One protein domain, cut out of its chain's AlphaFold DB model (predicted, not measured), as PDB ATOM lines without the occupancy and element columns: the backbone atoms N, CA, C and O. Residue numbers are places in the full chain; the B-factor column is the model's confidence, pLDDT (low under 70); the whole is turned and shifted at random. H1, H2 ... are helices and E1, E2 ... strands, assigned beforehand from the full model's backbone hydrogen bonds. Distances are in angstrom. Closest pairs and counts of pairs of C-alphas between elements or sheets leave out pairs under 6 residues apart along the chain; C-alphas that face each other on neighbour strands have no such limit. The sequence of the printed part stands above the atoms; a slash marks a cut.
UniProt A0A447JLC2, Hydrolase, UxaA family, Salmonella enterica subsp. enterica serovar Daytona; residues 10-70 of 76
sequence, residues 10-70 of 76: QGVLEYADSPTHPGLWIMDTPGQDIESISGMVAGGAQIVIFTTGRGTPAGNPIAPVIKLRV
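AT A GLANCE: This is residues 10 to 70 of the 76 residues of the protein "Hydrolase, UxaA family" of Salmonella enterica subsp. enterica serovar Daytona (UniProt A0A447JLC2). Two small pairs of parallel strands, E1 with E2 and E3 with E4, form the two ends of an elongated shape, and the single helix H1 lies between them. The 61 printed residues run E1, E2, H1, E3, E4, a mixed class with under half of the residues in named elements. The whole is compact, with a radius of gyration of the C-alphas of 11.8 A and spans of 33 by 21 by 20 A.

HOW THE PARTS SIT: E1, residues 10 to 13, and E2, residues 24 to 27, are parallel at 18 degrees, with N 13 and O 26 2.8 A apart. H1, residues 33 to 42, has every O i to N i+4 pair within hydrogen-bond range; its closest C-alpha pair with E2 is Met 40 and Met 27, 7.1 A. E3, residues 48 to 52, comes closest to H1 at the C-alphas of Val 48 and Ile 37, 7.4 A. E4, residues 65 to 69, is parallel to E3 at 27 degrees, with N 66 and O 48 2.8 A apart. E4 and H1 are apart.

IN THESE COORDINATES: E1 begins at C-alpha 10 (19.489, 7.390, 23.424). H1 is 14.2 A long. E4, 12.7 A, ends at C-alpha 69 (21.310, 10.907, -4.611).

THE WHOLE: The C-alphas of Thr 20 and Arg 54 are the farthest apart, 34.6 A. The printed part has no cut; the link E3 to E4 is long. No printed residue is under 70.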
ATOM      1  N   GLN A  10      19.709   6.694  22.153       98.19
ATOM      2  CA  GLN A  10      19.489   7.390  23.424       98.19
ATOM      3  C   GLN A  10      18.016   7.392  23.844       98.19
ATOM      4  O   GLN A  10      17.711   7.391  25.031       98.19
ATOM      5  N   GLY A  11      17.102   7.349  22.872       97.75
ATOM      6  CA  GLY A  11      15.668   7.306  23.117       97.75
ATOM      7  C   GLY A  11      14.853   7.685  21.886       97.75
ATOM      8  O   GLY A  11      15.395   7.870  20.790       97.75
ATOM      9  N   VAL A  12      13.542   7.794  22.099       97.94
ATOM     10  CA  VAL A  12      12.576   8.287  21.115       97.94
ATOM     11  C   VAL A  12      12.086   9.661  21.566       97.94
ATOM     12  O   VAL A  12      11.790   9.844  22.743       97.94
ATOM     13  N   LEU A  13      12.057  10.615  20.642       98.38
ATOM     14  CA  LEU A  13      11.505  11.952  20.838       98.38
ATOM     15  C   LEU A  13      10.080  11.984  20.291       98.38
ATOM     16  O   LEU A  13       9.832  11.447  19.207       98.38
ATOM     17  N   GLU A  14       9.179  12.657  21.001       98.38
ATOM     18  CA  GLU A  14       7.889  13.042  20.436       98.38
ATOM     19  C   GLU A  14       8.090  14.117  19.357       98.38
ATOM     20  O   GLU A  14       9.167  14.707  19.195       98.38
ATOM     21  N   TYR A  15       7.046  14.365  18.573       98.19
ATOM     22  CA  TYR A  15       7.121  15.311  17.470       98.19
ATOM     23  C   TYR A  15       7.507  16.721  17.952       98.19
ATOM     24  O   TYR A  15       6.805  17.321  18.761       98.19
ATOM     25  N   ALA A  16       8.594  17.258  17.387       98.12
ATOM     26  CA  ALA A  16       9.192  18.555  17.723       98.12
ATOM     27  C   ALA A  16       9.854  18.671  19.111       98.12
ATOM     28  O   ALA A  16      10.299  19.763  19.473       98.12
ATOM     29  N   ASP A  17      10.020  17.570  19.847       98.44
ATOM     30  CA  ASP A  17      10.822  17.582  21.070       98.44
ATOM     31  C   ASP A  17      12.316  17.750  20.774       98.44
ATOM     32  O   ASP A  17      12.846  17.291  19.758       98.44
ATOM     33  N   SER A  18      13.009  18.403  21.707       98.19
ATOM     34  CA  SER A  18      14.460  18.588  21.652       98.19
ATOM     35  C   SER A  18      15.189  17.511  22.460       98.19
ATOM     36  O   SER A  18      14.771  17.196  23.577       98.19
ATOM     37  N   PRO A  19      16.317  16.971  21.964       97.69
ATOM     38  CA  PRO A  19      17.139  16.053  22.743       97.69
ATOM     39  C   PRO A  19      17.737  16.760  23.966       97.69
ATOM     40  O   PRO A  19      18.206  17.893  23.882       97.69
ATOM     41  N   THR A  20      17.776  16.073  25.106       97.44
ATOM     42  CA  THR A  20      18.297  16.630  26.369       97.44
ATOM     43  C   THR A  20      19.820  16.549  26.486       97.44
ATOM     44  O   THR A  20      20.418  17.234  27.314       97.44
ATOM     45  N   HIS A  21      20.461  15.724  25.656       97.94
ATOM     46  CA  HIS A  21      21.911  15.566  25.585       97.94
ATOM     47  C   HIS A  21      22.356  15.035  24.207       97.94
ATOM     48  O   HIS A  21      21.538  14.500  23.447       97.94
ATOM     49  N   PRO A  22      23.658  15.138  23.867       98.06
ATOM     50  CA  PRO A  22      24.189  14.601  22.616       98.06
ATOM     51  C   PRO A  22      23.979  13.086  22.474       98.06
ATOM     52  O   PRO A  22      24.019  12.346  23.459       98.06
ATOM     53  N   GLY A  23      23.806  12.622  21.235       97.38
ATOM     54  CA  GLY A  23      23.722  11.202  20.885       97.38
ATOM     55  C   GLY A  23      22.787  10.930  19.706       97.38
ATOM     56  O   GLY A  23      22.336  11.855  19.032       97.38
ATOM     57  N   LEU A  24      22.517   9.648  19.444       98.00
ATOM     58  CA  LEU A  24      21.572   9.219  18.412       98.00
ATOM     59  C   LEU A  24      20.152   9.168  18.982       98.00
ATOM     60  O   LEU A  24      19.874   8.371  19.875       98.00
ATOM     61  N   TRP A  25      19.256   9.954  18.398       98.12
ATOM     62  CA  TRP A  25      17.836   9.999  18.741       98.12
ATOM     63  C   TRP A  25      16.980   9.653  17.521       98.12
ATOM     64  O   TRP A  25      17.381   9.904  16.383       98.12
ATOM     65  N   ILE A  26      15.803   9.079  17.758       97.25
ATOM     66  CA  ILE A  26      14.773   8.872  16.733       97.25
ATOM     67  C   ILE A  26      13.574   9.727  17.123       97.25
ATOM     68  O   ILE A  26      13.086   9.595  18.233       97.25
ATOM     69  N   MET A  27      13.098  10.590  16.231       98.12
ATOM     70  CA  MET A  27      11.845  11.315  16.448       98.12
ATOM     71  C   MET A  27      10.696  10.532  15.818       98.12
ATOM     72  O   MET A  27      10.811  10.117  14.660       98.12
ATOM     73  N   ASP A  28       9.611  10.334  16.564       97.56
ATOM     74  CA  ASP A  28       8.364   9.834  15.995       97.56
ATOM     75  C   ASP A  28       7.717  10.955  15.172       97.56
ATOM     76  O   ASP A  28       7.258  11.974  15.690       97.56
ATOM     77  N   THR A  29       7.775  10.812  13.851       97.38
ATOM     78  CA  THR A  29       7.264  11.805  12.905       97.38
ATOM     79  C   THR A  29       6.277  11.167  11.939       97.38
ATOM     80  O   THR A  29       6.453   9.995  11.591       97.38
ATOM     81  N   PRO A  30       5.331  11.939  11.370       96.25
ATOM     82  CA  PRO A  30       4.548  11.480  10.230       96.25
ATOM     83  C   PRO A  30       5.442  10.950   9.097       96.25
ATOM     84  O   PRO A  30       6.546  11.442   8.875       96.25
ATOM     85  N   GLY A  31       4.950   9.971   8.334       91.31
ATOM     86  CA  GLY A  31       5.724   9.331   7.257       91.31
ATOM     87  C   GLY A  31       5.959  10.192   6.006       91.31
ATOM     88  O   GLY A  31       6.580   9.714   5.059       91.31
ATOM     89  N   GLN A  32       5.442  11.422   5.977       92.75
ATOM     90  CA  GLN A  32       5.592  12.358   4.865       92.75
ATOM     91  C   GLN A  32       6.837  13.236   5.052       92.75
ATOM     92  O   GLN A  32       7.151  13.674   6.160       92.75
ATOM     93  N   ASP A  33       7.549  13.495   3.952       92.69
ATOM     94  CA  ASP A  33       8.871  14.130   3.977       92.69
ATOM     95  C   ASP A  33       8.858  15.526   4.625       92.69
ATOM     96  O   ASP A  33       9.750  15.855   5.408       92.69
ATOM     97  N   ILE A  34       7.872  16.365   4.292       93.56
ATOM     98  CA  ILE A  34       7.845  17.776   4.707       93.56
ATOM     99  C   ILE A  34       7.527  17.899   6.195       93.56
ATOM    100  O   ILE A  34       8.177  18.665   6.908       93.56
ATOM    101  N   GLU A  35       6.566  17.119   6.670       95.75
ATOM    102  CA  GLU A  35       6.145  17.044   8.060       95.75
ATOM    103  C   GLU A  35       7.278  16.479   8.923       95.75
ATOM    104  O   GLU A  35       7.640  17.083   9.928       95.75
ATOM    105  N   SER A  36       7.933  15.398   8.489       96.00
ATOM    106  CA  SER A  36       9.071  14.821   9.215       96.00
ATOM    107  C   SER A  36      10.234  15.808   9.361       96.00
ATOM    108  O   SER A  36      10.751  16.016  10.461       96.00
ATOM    109  N   ILE A  37      10.613  16.485   8.273       96.88
ATOM    110  CA  ILE A  37      11.660  17.516   8.303       96.88
ATOM    111  C   ILE A  37      11.259  18.684   9.209       96.88
ATOM    112  O   ILE A  37      12.091  19.173   9.972       96.88
ATOM    113  N   SER A  38      10.005  19.129   9.139       97.38
ATOM    114  CA  SER A  38       9.514  20.249   9.946       97.38
ATOM    115  C   SER A  38       9.573  19.939  11.440       97.38
ATOM    116  O   SER A  38      10.071  20.770  12.195       97.38
ATOM    117  N   GLY A  39       9.153  18.740  11.855       98.00
ATOM    118  CA  GLY A  39       9.259  18.284  13.244       98.00
ATOM    119  C   GLY A  39      10.702  18.246  13.739       98.00
ATOM    120  O   GLY A  39      11.009  18.820  14.779       98.00
ATOM    121  N   MET A  40      11.617  17.655  12.964       97.88
ATOM    122  CA  MET A  40      13.031  17.587  13.352       97.88
ATOM    123  C   MET A  40      13.675  18.974  13.477       97.88
ATOM    124  O   MET A  40      14.436  19.213  14.413       97.88
ATOM    125  N   VAL A  41      13.375  19.902  12.562       98.31
ATOM    126  CA  VAL A  41      13.894  21.280  12.622       98.31
ATOM    127  C   VAL A  41      13.285  22.050  13.796       98.31
ATOM    128  O   VAL A  41      14.008  22.768  14.483       98.31
ATOM    129  N   ALA A  42      11.993  21.859  14.081       98.25
ATOM    130  CA  ALA A  42      11.345  22.427  15.263       98.25
ATOM    131  C   ALA A  42      11.945  21.887  16.576       98.25
ATOM    132  O   ALA A  42      12.130  22.659  17.511       98.25
ATOM    133  N   GLY A  43      12.347  20.611  16.606       97.69
ATOM    134  CA  GLY A  43      13.097  19.993  17.708       97.69
ATOM    135  C   GLY A  43      14.582  20.376  17.774       97.69
ATOM    136  O   GLY A  43      15.336  19.801  18.556       97.69
ATOM    137  N   GLY A  44      15.029  21.331  16.951       97.62
ATOM    138  CA  GLY A  44      16.371  21.910  17.018       97.62
ATOM    139  C   GLY A  44      17.383  21.369  16.004       97.62
ATOM    140  O   GLY A  44      18.564  21.706  16.098       97.62
ATOM    141  N   ALA A  45      16.978  20.563  15.016       97.94
ATOM    142  CA  ALA A  45      17.894  20.129  13.961       97.94
ATOM    143  C   ALA A  45      18.353  21.315  13.091       97.94
ATOM    144  O   ALA A  45      17.555  21.978  12.432       97.94
ATOM    145  N   GLN A  46      19.667  21.544  13.042       97.94
ATOM    146  CA  GLN A  46      20.268  22.659  12.296       97.94
ATOM    147  C   GLN A  46      20.658  22.294  10.855       97.94
ATOM    148  O   GLN A  46      20.886  23.179  10.037       97.94
ATOM    149  N   ILE A  47      20.772  21.001  10.538       97.75
ATOM    150  CA  ILE A  47      21.111  20.484   9.204       97.75
ATOM    151  C   ILE A  47      20.257  19.249   8.937       97.75
ATOM    152  O   ILE A  47      20.126  18.381   9.800       97.75
ATOM    153  N   VAL A  48      19.737  19.132   7.715       97.44
ATOM    154  CA  VAL A  48      18.956  17.971   7.279       97.44
ATOM    155  C   VAL A  48      19.673  17.271   6.131       97.44
ATOM    156  O   VAL A  48      19.940  17.872   5.091       97.44
ATOM    157  N   ILE A  49      19.944  15.976   6.288       95.75
ATOM    158  CA  ILE A  49      20.479  15.131   5.214       95.75
ATOM    159  C   ILE A  49      19.333  14.305   4.630       95.75
ATOM    160  O   ILE A  49      18.794  13.413   5.286       95.75
ATOM    161  N   PHE A  50      18.975  14.580   3.376       94.50
ATOM    162  CA  PHE A  50      17.840  13.955   2.706       94.50
ATOM    163  C   PHE A  50      18.295  13.033   1.570       94.50
ATOM    164  O   PHE A  50      18.723  13.482   0.505       94.50
ATOM    165  N   THR A  51      18.179  11.719   1.764       92.06
ATOM    166  CA  THR A  51      18.465  10.729   0.715       92.06
ATOM    167  C   THR A  51      17.276  10.591  -0.233       92.06
ATOM    168  O   THR A  51      16.190  10.221   0.205       92.06
ATOM    169  N   THR A  52      17.466  10.812  -1.536       89.44
ATOM    170  CA  THR A  52      16.396  10.694  -2.536       89.44
ATOM    171  C   THR A  52      16.804   9.846  -3.740       89.44
ATOM    172  O   THR A  52      17.843  10.065  -4.362       89.44
ATOM    173  N   GLY A  53      15.953   8.883  -4.107       86.38
ATOM    174  CA  GLY A  53      16.087   8.120  -5.356       86.38
ATOM    175  C   GLY A  53      15.383   8.772  -6.551       86.38
ATOM    176  O   GLY A  53      15.770   8.553  -7.696       86.38
ATOM    177  N   ARG A  54      14.367   9.605  -6.289       83.06
ATOM    178  CA  ARG A  54      13.477  10.189  -7.310       83.06
ATOM    179  C   ARG A  54      13.679  11.689  -7.537       83.06
ATOM    180  O   ARG A  54      13.023  12.252  -8.402       83.06
ATOM    181  N   GLY A  55      14.595  12.325  -6.804       81.31
ATOM    182  CA  GLY A  55      14.890  13.751  -6.960       81.31
ATOM    183  C   GLY A  55      13.796  14.663  -6.402       81.31
ATOM    184  O   GLY A  55      13.429  15.627  -7.061       81.31
ATOM    185  N   THR A  56      13.272  14.360  -5.209       84.00
ATOM    186  CA  THR A  56      12.234  15.191  -4.569       84.00
ATOM    187  C   THR A  56      12.676  16.659  -4.438       84.00
ATOM    188  O   THR A  56      13.837  16.928  -4.087       84.00
ATOM    189  N   PRO A  57      11.781  17.637  -4.690       87.44
ATOM    190  CA  PRO A  57      12.078  19.043  -4.463       87.44
ATOM    191  C   PRO A  57      12.093  19.415  -2.974       87.44
ATOM    192  O   PRO A  57      12.573  20.504  -2.678       87.44
ATOM    193  N   ALA A  58      11.697  18.514  -2.059       88.81
ATOM    194  CA  ALA A  58      11.627  18.757  -0.614       88.81
ATOM    195  C   ALA A  58      12.832  19.538  -0.062       88.81
ATOM    196  O   ALA A  58      13.986  19.254  -0.393       88.81
ATOM    197  N   GLY A  59      12.540  20.540   0.761       91.88
ATOM    198  CA  GLY A  59      13.494  21.461   1.365       91.88
ATOM    199  C   GLY A  59      12.917  22.029   2.659       91.88
ATOM    200  O   GLY A  59      11.821  21.649   3.068       91.88
ATOM    201  N   ASN A  60      13.644  22.940   3.299       96.38
ATOM    202  CA  ASN A  60      13.195  23.615   4.510       96.38
ATOM    203  C   ASN A  60      13.702  25.071   4.499       96.38
ATOM    204  O   ASN A  60      14.852  25.293   4.117       96.38
ATOM    205  N   PRO A  61      12.866  26.064   4.855       95.50
ATOM    206  CA  PRO A  61      13.263  27.472   4.832       95.50
ATOM    207  C   PRO A  61      14.136  27.898   6.024       95.50
ATOM    208  O   PRO A  61      14.765  28.948   5.955       95.50
ATOM    209  N   ILE A  62      14.164  27.119   7.109       97.50
ATOM    210  CA  ILE A  62      14.868  27.441   8.359       97.50
ATOM    211  C   ILE A  62      16.230  26.742   8.432       97.50
ATOM    212  O   ILE A  62      17.214  27.359   8.831       97.50
ATOM    213  N   ALA A  63      16.305  25.473   8.024       98.00
ATOM    214  CA  ALA A  63      17.528  24.678   8.053       98.00
ATOM    215  C   ALA A  63      17.965  24.248   6.640       98.00
ATOM    216  O   ALA A  63      17.131  23.817   5.838       98.00
ATOM    217  N   PRO A  64      19.272  24.293   6.319       97.81
ATOM    218  CA  PRO A  64      19.785  23.782   5.055       97.81
ATOM    219  C   PRO A  64      19.494  22.284   4.887       97.81
ATOM    220  O   PRO A  64      19.748  21.469   5.779       97.81
ATOM    221  N   VAL A  65      19.017  21.919   3.692       96.94
ATOM    222  CA  VAL A  65      18.735  20.530   3.308       96.94
ATOM    223  C   VAL A  65      19.746  20.058   2.266       96.94
ATOM    224  O   VAL A  65      19.739  20.502   1.117       96.94
ATOM    225  N   ILE A  66      20.598  19.114   2.657       95.75
ATOM    226  CA  ILE A  66      21.605  18.497   1.795       95.75
ATOM    227  C   ILE A  66      21.003  17.245   1.162       95.75
ATOM    228  O   ILE A  66      20.714  16.257   1.841       95.75
ATOM    229  N   LYS A  67      20.826  17.269  -0.161       93.44
ATOM    230  CA  LYS A  67      20.241  16.149  -0.906       93.44
ATOM    231  C   LYS A  67      21.311  15.162  -1.347       93.44
ATOM    232  O   LYS A  67      22.211  15.508  -2.108       93.44
ATOM    233  N   LEU A  68      21.159  13.908  -0.933       91.44
ATOM    234  CA  LEU A  68      22.009  12.802  -1.356       91.44
ATOM    235  C   LEU A  68      21.262  11.934  -2.368       91.44
ATOM    236  O   LEU A  68      20.222  11.349  -2.061       91.44
ATOM    237  N   ARG A  69      21.802  11.827  -3.583       87.19
ATOM    238  CA  ARG A  69      21.310  10.907  -4.611       87.19
ATOM    239  C   ARG A  69      22.203   9.674  -4.647       87.19
ATOM    240  O   ARG A  69      23.419   9.796  -4.753       87.19
ATOM    241  N   VAL A  70      21.594   8.492  -4.666       81.25
ATOM    242  CA  VAL A  70      22.324   7.270  -5.019       81.25
ATOM    243  C   VAL A  70      22.605   7.296  -6.520       81.25
ATOM    244  O   VAL A  70      21.680   7.280  -7.332       81.25
TER     245      VAL A  70